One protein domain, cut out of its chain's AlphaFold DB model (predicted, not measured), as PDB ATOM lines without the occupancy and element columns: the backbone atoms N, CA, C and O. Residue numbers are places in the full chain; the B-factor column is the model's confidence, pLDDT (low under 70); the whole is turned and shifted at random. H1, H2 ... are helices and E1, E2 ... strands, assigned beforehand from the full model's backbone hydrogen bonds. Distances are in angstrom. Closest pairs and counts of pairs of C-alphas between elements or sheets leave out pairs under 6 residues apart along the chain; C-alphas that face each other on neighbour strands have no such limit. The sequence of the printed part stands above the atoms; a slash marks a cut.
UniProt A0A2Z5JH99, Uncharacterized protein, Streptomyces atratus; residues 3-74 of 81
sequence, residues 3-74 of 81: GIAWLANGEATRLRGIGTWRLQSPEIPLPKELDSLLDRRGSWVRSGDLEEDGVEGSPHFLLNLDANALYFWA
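Overview. This is residues 3 to 74 of the 81 residues of an uncharacterized protein of Streptomyces atratus (UniProt A0A2Z5JH99). Picture one twisted antiparallel sheet of five short strands, with helix H1 slanting over one face and the two short helices H2 and H3 only grazing the sheet. H2 sits in a loop that swings away from the sheet between E2 and E3, and the hairpin of E4 and E5 runs through the body, with E4's centre 0.7 A from the mean of the C-alphas. The printed part has 72 residues, with three named helices and five named strands in the order E1 H1 E2 H2 E3 H3 E4 E5; the sheet's order is E1 E5 E4 E3 E2, and the class is mixed, helices and strands. The whole is compact, with a radius of gyration of the C-alphas of 11.6 A, and rounded, spanning 32 by 27 by 22 A.

Along the chain. Find C-alpha 3 at (-12.831, -24.767, -2.549); there strand E1 begins, residues 3 to 6. Next comes helix H1, residues 11 to 18, 10.7 A long, from C-alpha 11 at (-29.905, -24.309, -5.287). Read on to strand E2, residues 21 to 23, helix H2, residues 32 to 35, strand E3, residues 45 to 47, and helix H3, residues 48 to 52. Strands E4, residues 60 to 64, and E5, residues 69 to 73, are each 13.6 A long; E5 ends at C-alpha 73, (-11.687, -18.220, -1.912).

Arrangement. Start at edge strand E1, antiparallel to E5 at 163 degrees, where N 5 and O 70 are 2.8 A apart. E5 and E4 form a hairpin, with N 60 and O 73 at 2.7 A. E4 is antiparallel to E3, with N 63 and O 45 at 2.9 A. E3 is antiparallel to the other edge strand, E2, with N 22 and O 46 at 2.8 A. From edge to edge the strands' lines turn by 105 degrees. H1 is on the sheet at a height of 8.8 A, over E4 and only just over E3, with 3 of its C-alphas falling on E3; it runs slantwise to the strands, at 46 degrees to E4 on the local plane. Its closest C-alphas to E4 are those of Ala 12 and Leu 63, 6.8 A. H2 only grazes the sheet with residues 33 to 34, and H3 with residues 48 to 52. H1 and H2 are apart. In H1 and H3 every O i to N i+4 pair is within hydrogen-bond range; H2 is too short for one.

Size, cuts and confidence. Look at Asn 9 and Glu 56, whose C-alphas are the two farthest apart, 32.0 A. The printed part has no cut and no long link. The mean pLDDT of the printed part is 74.6; look for values under 70 at residues 25 to 31, 33 to 34, 37 to 43, 48 to 58 and 74.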
ATOM      1  N   GLY A   3     -12.128 -23.527  -2.233       75.69
ATOM      2  CA  GLY A   3     -12.831 -24.767  -2.549       75.69
ATOM      3  C   GLY A   3     -14.068 -24.611  -3.423       75.69
ATOM      4  O   GLY A   3     -14.463 -23.508  -3.805       75.69
ATOM      5  N   ILE A   4     -14.666 -25.766  -3.724       82.81
ATOM      6  CA  ILE A   4     -15.921 -25.909  -4.464       82.81
ATOM      7  C   ILE A   4     -16.944 -26.547  -3.528       82.81
ATOM      8  O   ILE A   4     -16.690 -27.606  -2.952       82.81
ATOM      9  N   ALA A   5     -18.111 -25.928  -3.405       84.75
ATOM     10  CA  ALA A   5     -19.297 -26.539  -2.833       84.75
ATOM     11  C   ALA A   5     -20.254 -26.917  -3.970       84.75
ATOM     12  O   ALA A   5     -20.859 -26.051  -4.605       84.75
ATOM     13  N   TRP A   6     -20.392 -28.216  -4.228       86.31
ATOM     14  CA  TRP A   6     -21.429 -28.734  -5.119       86.31
ATOM     15  C   TRP A   6     -22.785 -28.605  -4.434       86.31
ATOM     16  O   TRP A   6     -22.953 -29.049  -3.296       86.31
ATOM     17  N   LEU A   7     -23.740 -27.963  -5.101       86.19
ATOM     18  CA  LEU A   7     -25.033 -27.657  -4.507       86.19
ATOM     19  C   LEU A   7     -26.057 -28.740  -4.859       86.19
ATOM     20  O   LEU A   7     -25.937 -29.443  -5.864       86.19
ATOM     21  N   ALA A   8     -27.108 -28.851  -4.046       91.25
ATOM     22  CA  ALA A   8     -28.272 -29.658  -4.399       91.25
ATOM     23  C   ALA A   8     -28.998 -29.050  -5.610       91.25
ATOM     24  O   ALA A   8     -28.993 -27.831  -5.783       91.25
ATOM     25  N   ASN A   9     -29.607 -29.877  -6.461       89.94
ATOM     26  CA  ASN A   9     -30.230 -29.424  -7.711       89.94
ATOM     27  C   ASN A   9     -31.149 -28.203  -7.512       89.94
ATOM     28  O   ASN A   9     -32.057 -28.234  -6.686       89.94
ATOM     29  N   GLY A  10     -30.923 -27.149  -8.302       85.25
ATOM     30  CA  GLY A  10     -31.717 -25.914  -8.281       85.25
ATOM     31  C   GLY A  10     -31.282 -24.880  -7.236       85.25
ATOM     32  O   GLY A  10     -31.718 -23.729  -7.301       85.25
ATOM     33  N   GLU A  11     -30.382 -25.234  -6.315       90.00
ATOM     34  CA  GLU A  11     -29.905 -24.309  -5.287       90.00
ATOM     35  C   GLU A  11     -29.100 -23.146  -5.856       90.00
ATOM     36  O   GLU A  11     -29.193 -22.046  -5.323       90.00
ATOM     37  N   ALA A  12     -28.373 -23.317  -6.964       88.19
ATOM     38  CA  ALA A  12     -27.699 -22.187  -7.594       88.19
ATOM     39  C   ALA A  12     -28.706 -21.132  -8.085       88.19
ATOM     40  O   ALA A  12     -28.526 -19.936  -7.867       88.19
ATOM     41  N   THR A  13     -29.824 -21.555  -8.678       88.69
ATOM     42  CA  THR A  13     -30.905 -20.636  -9.065       88.69
ATOM     43  C   THR A  13     -31.536 -19.970  -7.846       88.69
ATOM     44  O   THR A  13     -31.765 -18.760  -7.868       88.69
ATOM     45  N   ARG A  14     -31.770 -20.726  -6.762       88.75
ATOM     46  CA  ARG A  14     -32.298 -20.174  -5.506       88.75
ATOM     47  C   ARG A  14     -31.356 -19.124  -4.916       88.75
ATOM     48  O   ARG A  14     -31.810 -18.030  -4.598       88.75
ATOM     49  N   LEU A  15     -30.058 -19.428  -4.825       86.00
ATOM     50  CA  LEU A  15     -29.018 -18.508  -4.357       86.00
ATOM     51  C   LEU A  15     -28.976 -17.238  -5.207       86.00
ATOM     52  O   LEU A  15     -28.897 -16.138  -4.657       86.00
ATOM     53  N   ARG A  16     -29.112 -17.368  -6.533       83.75
ATOM     54  CA  ARG A  16     -29.196 -16.214  -7.433       83.75
ATOM     55  C   ARG A  16     -30.397 -15.309  -7.151       83.75
ATOM     56  O   ARG A  16     -30.294 -14.105  -7.353       83.75
ATOM     57  N   GLY A  17     -31.512 -15.869  -6.689       84.06
ATOM     58  CA  GLY A  17     -32.729 -15.118  -6.378       84.06
ATOM     59  C   GLY A  17     -32.705 -14.357  -5.049       84.06
ATOM     60  O   GLY A  17     -33.555 -13.496  -4.851       84.06
ATOM     61  N   ILE A  18     -31.767 -14.659  -4.145       82.38
ATOM     62  CA  ILE A  18     -31.741 -14.098  -2.780       82.38
ATOM     63  C   ILE A  18     -30.561 -13.155  -2.501       82.38
ATOM     64  O   ILE A  18     -30.467 -12.635  -1.395       82.38
ATOM     65  N   GLY A  19     -29.655 -12.951  -3.461       72.62
ATOM     66  CA  GLY A  19     -28.460 -12.117  -3.285       72.62
ATOM     67  C   GLY A  19     -28.201 -11.181  -4.463       72.62
ATOM     68  O   GLY A  19     -28.772 -11.345  -5.545       72.62
ATOM     69  N   THR A  20     -27.316 -10.207  -4.264       76.69
ATOM     70  CA  THR A  20     -26.887  -9.285  -5.320       76.69
ATOM     71  C   THR A  20     -25.761  -9.912  -6.130       76.69
ATOM     72  O   THR A  20     -24.587  -9.852  -5.767       76.69
ATOM     73  N   TRP A  21     -26.119 -10.509  -7.262       80.75
ATOM     74  CA  TRP A  21     -25.181 -11.188  -8.150       80.75
ATOM     75  C   TRP A  21     -24.897 -10.349  -9.395       80.75
ATOM     76  O   TRP A  21     -25.814 -10.007 -10.144       80.75
ATOM     77  N   ARG A  22     -23.625 -10.051  -9.660       77.94
ATOM     78  CA  ARG A  22     -23.182  -9.365 -10.879       77.94
ATOM     79  C   ARG A  22     -22.492 -10.353 -11.804       77.94
ATOM     80  O   ARG A  22     -21.737 -11.206 -11.344       77.94
ATOM     81  N   LEU A  23     -22.761 -10.240 -13.105       75.00
ATOM     82  CA  LEU A  23     -22.013 -10.988 -14.115       75.00
ATOM     83  C   LEU A  23     -20.528 -10.704 -13.935       75.00
ATOM     84  O   LEU A  23     -20.125  -9.543 -13.860       75.00
ATOM     85  N   GLN A  24     -19.733 -11.768 -13.855       71.25
ATOM     86  CA  GLN A  24     -18.290 -11.623 -13.828       71.25
ATOM     87  C   GLN A  24     -17.857 -10.978 -15.144       71.25
ATOM     88  O   GLN A  24     -18.065 -11.557 -16.213       71.25
ATOM     89  N   SER A  25     -17.270  -9.780 -15.068       67.81
ATOM     90  CA  SER A  25     -16.704  -9.142 -16.255       67.81
ATOM     91  C   SER A  25     -15.584 -10.031 -16.805       67.81
ATOM     92  O   SER A  25     -14.713 -10.435 -16.028       67.81
ATOM     93  N   PRO A  26     -15.563 -10.326 -18.117       65.75
ATOM     94  CA  PRO A  26     -14.489 -11.109 -18.726       65.75
ATOM     95  C   PRO A  26     -13.120 -10.420 -18.616       65.75
ATOM     96  O   PRO A  26     -12.093 -11.082 -18.742       65.75
ATOM     97  N   GLU A  27     -13.101  -9.108 -18.365       64.38
ATOM     98  CA  GLU A  27     -11.887  -8.305 -18.195       64.38
ATOM     99  C   GLU A  27     -11.253  -8.458 -16.809       64.38
ATOM    100  O   GLU A  27     -10.072  -8.165 -16.645       64.38
ATOM    101  N   ILE A  28     -12.017  -8.921 -15.811       65.81
ATOM    102  CA  ILE A  28     -11.501  -9.166 -14.464       65.81
ATOM    103  C   ILE A  28     -11.071 -10.633 -14.397       65.81
ATOM    104  O   ILE A  28     -11.933 -11.519 -14.313       65.81
ATOM    105  N   PRO A  29      -9.756 -10.917 -14.428       63.47
ATOM    106  CA  PRO A  29      -9.276 -12.283 -14.351       63.47
ATOM    107  C   PRO A  29      -9.697 -12.909 -13.020       63.47
ATOM    108  O   PRO A  29      -9.676 -12.273 -11.962       63.47
ATOM    109  N   LEU A  30     -10.086 -14.180 -13.079       69.81
ATOM    110  CA  LEU A  30     -10.275 -14.975 -11.875       69.81
ATOM    111  C   LEU A  30      -8.902 -15.243 -11.231       69.81
ATOM    112  O   LEU A  30      -7.900 -15.325 -11.949       69.81
ATOM    113  N   PRO A  31      -8.835 -15.387  -9.895       67.75
ATOM    114  CA  PRO A  31      -7.634 -15.879  -9.231       67.75
ATOM    115  C   PRO A  31      -7.158 -17.188  -9.871       67.75
ATOM    116  O   PRO A  31      -7.968 -18.076 -10.155       67.75
ATOM    117  N   LYS A  32      -5.846 -17.315 -10.093       70.44
ATOM    118  CA  LYS A  32      -5.244 -18.473 -10.779       70.44
ATOM    119  C   LYS A  32      -5.515 -19.789 -10.051       70.44
ATOM    120  O   LYS A  32      -5.553 -20.847 -10.665       70.44
ATOM    121  N   GLU A  33      -5.724 -19.726  -8.745       65.56
ATOM    122  CA  GLU A  33      -6.034 -20.856  -7.876       65.56
ATOM    123  C   GLU A  33      -7.406 -21.466  -8.185       65.56
ATOM    124  O   GLU A  33      -7.640 -22.634  -7.879       65.56
ATOM    125  N   LEU A  34      -8.307 -20.696  -8.802       68.31
ATOM    126  CA  LEU A  34      -9.596 -21.191  -9.266       68.31
ATOM    127  C   LEU A  34      -9.520 -21.778 -10.675       68.31
ATOM    128  O   LEU A  34     -10.338 -22.632 -10.988       68.31
ATOM    129  N   ASP A  35      -8.559 -21.388 -11.520       71.69
ATOM    130  CA  ASP A  35      -8.491 -21.866 -12.916       71.69
ATOM    131  C   ASP A  35      -8.448 -23.407 -13.006       71.69
ATOM    132  O   ASP A  35      -9.005 -23.973 -13.940       71.69
ATOM    133  N   SER A  36      -7.846 -24.096 -12.027       71.38
ATOM    134  CA  SER A  36      -7.806 -25.570 -11.967       71.38
ATOM    135  C   SER A  36      -9.072 -26.221 -11.399       71.38
ATOM    136  O   SER A  36      -9.266 -27.422 -11.557       71.38
ATOM    137  N   LEU A  37      -9.913 -25.443 -10.718       67.44
ATOM    138  CA  LEU A  37     -11.156 -25.887 -10.085       67.44
ATOM    139  C   LEU A  37     -12.374 -25.643 -10.986       67.44
ATOM    140  O   LEU A  37     -13.427 -26.256 -10.814       67.44
ATOM    141  N   LEU A  38     -12.254 -24.714 -11.931       68.62
ATOM    142  CA  LEU A  38     -13.342 -24.294 -12.800       68.62
ATOM    143  C   LEU A  38     -13.414 -25.207 -14.026       68.62
ATOM    144  O   LEU A  38     -12.680 -25.028 -14.993       68.62
ATOM    145  N   ASP A  39     -14.368 -26.138 -14.022       62.19
ATOM    146  CA  ASP A  39     -14.565 -27.075 -15.135       62.19
ATOM    147  C   ASP A  39     -14.923 -26.380 -16.465       62.19
ATOM    148  O   ASP A  39     -14.689 -26.943 -17.536       62.19
ATOM    149  N   ARG A  40     -15.519 -25.172 -16.440       61.78
ATOM    150  CA  ARG A  40     -15.944 -24.428 -17.648       61.78
ATOM    151  C   ARG A  40     -16.008 -22.923 -17.425       61.78
ATOM    152  O   ARG A  40     -16.705 -22.489 -16.525       61.78
ATOM    153  N   ARG A  41     -15.430 -22.103 -18.307       61.34
ATOM    154  CA  ARG A  41     -15.629 -20.638 -18.293       61.34
ATOM    155  C   ARG A  41     -17.046 -20.276 -18.795       61.34
ATOM    156  O   ARG A  41     -17.221 -20.007 -19.976       61.34
ATOM    157  N   GLY A  42     -18.056 -20.362 -17.923       61.22
ATOM    158  CA  GLY A  42     -19.471 -20.071 -18.210       61.22
ATOM    159  C   GLY A  42     -19.956 -18.698 -17.717       61.22
ATOM    160  O   GLY A  42     -19.158 -17.811 -17.418       61.22
ATOM    161  N   SER A  43     -21.279 -18.524 -17.626       67.19
ATOM    162  CA  SER A  43     -21.960 -17.288 -17.190       67.19
ATOM    163  C   SER A  43     -21.889 -17.107 -15.668       67.19
ATOM    164  O   SER A  43     -22.884 -17.202 -14.947       67.19
ATOM    165  N   TRP A  44     -20.681 -16.901 -15.162       75.06
ATOM    166  CA  TRP A  44     -20.434 -16.773 -13.736       75.06
ATOM    167  C   TRP A  44     -21.014 -15.492 -13.161       75.06
ATOM    168  O   TRP A  44     -21.009 -14.441 -13.810       75.06
ATOM    169  N   VAL A  45     -21.442 -15.567 -11.905       79.69
ATOM    170  CA  VAL A  45     -21.802 -14.374 -11.149       79.69
ATOM    171  C   VAL A  45     -21.065 -14.293  -9.821       79.69
ATOM    172  O   VAL A  45     -20.901 -15.299  -9.133       79.69
ATOM    173  N   ARG A  46     -20.627 -13.081  -9.478       75.75
ATOM    174  CA  ARG A  46     -20.014 -12.724  -8.194       75.75
ATOM    175  C   ARG A  46     -20.994 -11.968  -7.315       75.75
ATOM    176  O   ARG A  46     -21.867 -11.271  -7.829       75.75
ATOM    177  N   SER A  47     -20.829 -12.084  -6.004       71.25
ATOM    178  CA  SER A  47     -21.627 -11.334  -5.034       71.25
ATOM    179  C   SER A  47     -20.912 -10.045  -4.640       71.25
ATOM    180  O   SER A  47     -19.973 -10.109  -3.858       71.25
ATOM    181  N   GLY A  48     -21.353  -8.887  -5.143       61.56
ATOM    182  CA  GLY A  48     -20.703  -7.595  -4.852       61.56
ATOM    183  C   GLY A  48     -20.722  -7.233  -3.361       61.56
ATOM    184  O   GLY A  48     -19.695  -6.862  -2.806       61.56
ATOM    185  N   ASP A  49     -21.856  -7.471  -2.698       59.41
ATOM    186  CA  ASP A  49     -22.076  -7.140  -1.280       59.41
ATOM    187  C   ASP A  49     -21.155  -7.932  -0.325       59.41
ATOM    188  O   ASP A  49     -20.897  -7.508   0.794       59.41
ATOM    189  N   LEU A  50     -20.642  -9.092  -0.758       56.38
ATOM    190  CA  LEU A  50     -19.716  -9.914   0.036       56.38
ATOM    191  C   LEU A  50     -18.243  -9.561  -0.229       56.38
ATOM    192  O   LEU A  50     -17.373 -10.011   0.514       56.38
ATOM    193  N   GLU A  51     -17.966  -8.780  -1.279       60.97
ATOM    194  CA  GLU A  51     -16.620  -8.331  -1.650       60.97
ATOM    195  C   GLU A  51     -16.335  -6.896  -1.176       60.97
ATOM    196  O   GLU A  51     -15.233  -6.641  -0.699       60.97
ATOM    197  N   GLU A  52     -17.301  -5.971  -1.283       58.09
ATOM    198  CA  GLU A  52     -17.114  -4.550  -0.923       58.09
ATOM    199  C   GLU A  52     -17.217  -4.283   0.590       58.09
ATOM    200  O   GLU A  52     -16.427  -3.504   1.118       58.09
ATOM    201  N   ASP A  53     -18.123  -4.966   1.300       58.34
ATOM    202  CA  ASP A  53     -18.314  -4.805   2.755       58.34
ATOM    203  C   ASP A  53     -17.569  -5.872   3.585       58.34
ATOM    204  O   ASP A  53     -17.677  -5.932   4.815       58.34
ATOM    205  N   GLY A  54     -16.823  -6.756   2.919       59.34
ATOM    206  CA  GLY A  54     -16.099  -7.847   3.560       59.34
ATOM    207  C   GLY A  54     -14.907  -7.350   4.379       59.34
ATOM    208  O   GLY A  54     -14.072  -6.590   3.893       59.34
ATOM    209  N   VAL A  55     -14.770  -7.842   5.616       62.53
ATOM    210  CA  VAL A  55     -13.528  -7.675   6.389       62.53
ATOM    211  C   VAL A  55     -12.355  -8.352   5.687       62.53
ATOM    212  O   VAL A  55     -12.529  -9.267   4.874       62.53
ATOM    213  N   GLU A  56     -11.147  -7.948   6.053       60.97
ATOM    214  CA  GLU A  56      -9.933  -8.572   5.559       60.97
ATOM    215  C   GLU A  56      -9.918 -10.096   5.745       60.97
ATOM    216  O   GLU A  56     -10.202 -10.611   6.825       60.97
ATOM    217  N   GLY A  57      -9.648 -10.827   4.655       61.03
ATOM    218  CA  GLY A  57      -9.708 -12.293   4.622       61.03
ATOM    219  C   GLY A  57     -11.109 -12.895   4.441       61.03
ATOM    220  O   GLY A  57     -11.253 -14.119   4.533       61.03
ATOM    221  N   SER A  58     -12.138 -12.081   4.168       68.25
ATOM    222  CA  SER A  58     -13.475 -12.588   3.837       68.25
ATOM    223  C   SER A  58     -13.454 -13.458   2.573       68.25
ATOM    224  O   SER A  58     -12.729 -13.162   1.618       68.25
ATOM    225  N   PRO A  59     -14.234 -14.553   2.544       71.31
ATOM    226  CA  PRO A  59     -14.359 -15.370   1.353       71.31
ATOM    227  C   PRO A  59     -15.124 -14.615   0.263       71.31
ATOM    228  O   PRO A  59     -16.240 -14.151   0.467       71.31
ATOM    229  N   HIS A  60     -14.527 -14.555  -0.914       76.50
ATOM    230  CA  HIS A  60     -15.176 -14.216  -2.167       76.50
ATOM    231  C   HIS A  60     -15.948 -15.421  -2.691       76.50
ATOM    232  O   HIS A  60     -15.572 -16.567  -2.423       76.50
ATOM    233  N   PHE A  61     -16.993 -15.166  -3.479       81.00
ATOM    234  CA  PHE A  61     -17.877 -16.204  -3.996       81.00
ATOM    235  C   PHE A  61     -18.122 -16.053  -5.497       81.00
ATOM    236  O   PHE A  61     -18.413 -14.962  -5.988       81.00
ATOM    237  N   LEU A  62     -18.074 -17.174  -6.216       84.50
ATOM    238  CA  LEU A  62     -18.434 -17.274  -7.628       84.50
ATOM    239  C   LEU A  62     -19.448 -18.404  -7.800       84.50
ATOM    240  O   LEU A  62     -19.169 -19.559  -7.481       84.50
ATOM    241  N   LEU A  63     -20.633 -18.077  -8.300       86.81
ATOM    242  CA  LEU A  63     -21.711 -19.040  -8.490       86.81
ATOM    243  C   LEU A  63     -21.767 -19.509  -9.948       86.81
ATOM    244  O   LEU A  63     -21.867 -18.689 -10.867       86.81
ATOM    245  N   ASN A  64     -21.740 -20.831 -10.151       86.44
ATOM    246  CA  ASN A  64     -22.053 -21.478 -11.422       86.44
ATOM    247  C   ASN A  64     -23.513 -21.927 -11.430       86.44
ATOM    248  O   ASN A  64     -23.881 -22.838 -10.686       86.44
ATOM    249  N   LEU A  65     -24.330 -21.338 -12.299       85.38
ATOM    250  CA  LEU A  65     -25.698 -21.818 -12.494       85.38
ATOM    251  C   LEU A  65     -25.734 -23.153 -13.240       85.38
ATOM    252  O   LEU A  65     -26.483 -24.043 -12.852       85.38
ATOM    253  N   ASP A  66     -24.902 -23.301 -14.269       84.69
ATOM    254  CA  ASP A  66     -24.920 -24.457 -15.168       84.69
ATOM    255  C   ASP A  66     -24.407 -25.719 -14.468       84.69
ATOM    256  O   ASP A  66     -24.957 -26.805 -14.634       84.69
ATOM    257  N   ALA A  67     -23.354 -25.569 -13.659       83.38
ATOM    258  CA  ALA A  67     -22.767 -26.657 -12.878       83.38
ATOM    259  C   ALA A  67     -23.397 -26.815 -11.486       83.38
ATOM    260  O   ALA A  67     -23.008 -27.710 -10.740       83.38
ATOM    261  N   ASN A  68     -24.337 -25.934 -11.125       86.81
ATOM    262  CA  ASN A  68     -24.976 -25.892  -9.815       86.81
ATOM    263  C   ASN A  68     -23.961 -25.955  -8.655       86.81
ATOM    264  O   ASN A  68     -24.034 -26.809  -7.770       86.81
ATOM    265  N   ALA A  69     -22.972 -25.062  -8.694       87.38
ATOM    266  CA  ALA A  69     -21.820 -25.079  -7.796       87.38
ATOM    267  C   ALA A  69     -21.469 -23.674  -7.296       87.38
ATOM    268  O   ALA A  69     -21.625 -22.691  -8.023       87.38
ATOM    269  N   LEU A  70     -20.954 -23.593  -6.071       86.69
ATOM    270  CA  LEU A  70     -20.448 -22.370  -5.456       86.69
ATOM    271  C   LEU A  70     -18.944 -22.502  -5.206       86.69
ATOM    272  O   LEU A  70     -18.500 -23.359  -4.446       86.69
ATOM    273  N   TYR A  71     -18.169 -21.625  -5.821       84.50
ATOM    274  CA  TYR A  71     -16.732 -21.516  -5.609       84.50
ATOM    275  C   TYR A  71     -16.464 -20.426  -4.586       84.50
ATOM    276  O   TYR A  71     -17.102 -19.373  -4.634       84.50
ATOM    277  N   PHE A  72     -15.515 -20.661  -3.685       82.38
ATOM    278  CA  PHE A  72     -15.153 -19.691  -2.661       82.38
ATOM    279  C   PHE A  72     -13.645 -19.640  -2.432       82.38
ATOM    280  O   PHE A  72     -12.970 -20.672  -2.473       82.38
ATOM    281  N   TRP A  73     -13.109 -18.442  -2.193       78.94
ATOM    282  CA  TRP A  73     -11.687 -18.220  -1.912       78.94
ATOM    283  C   TRP A  73     -11.490 -16.979  -1.037       78.94
ATOM    284  O   TRP A  73     -12.210 -16.005  -1.172       78.94
ATOM    285  N   ALA A  74     -10.502 -16.989  -0.145       69.00
ATOM    286  CA  ALA A  74     -10.277 -15.907   0.828       69.00
ATOM    287  C   ALA A  74      -9.328 -14.787   0.347       69.00
ATOM    288  O   ALA A  74      -8.868 -13.984   1.154       69.00
TER     289      ALA A  74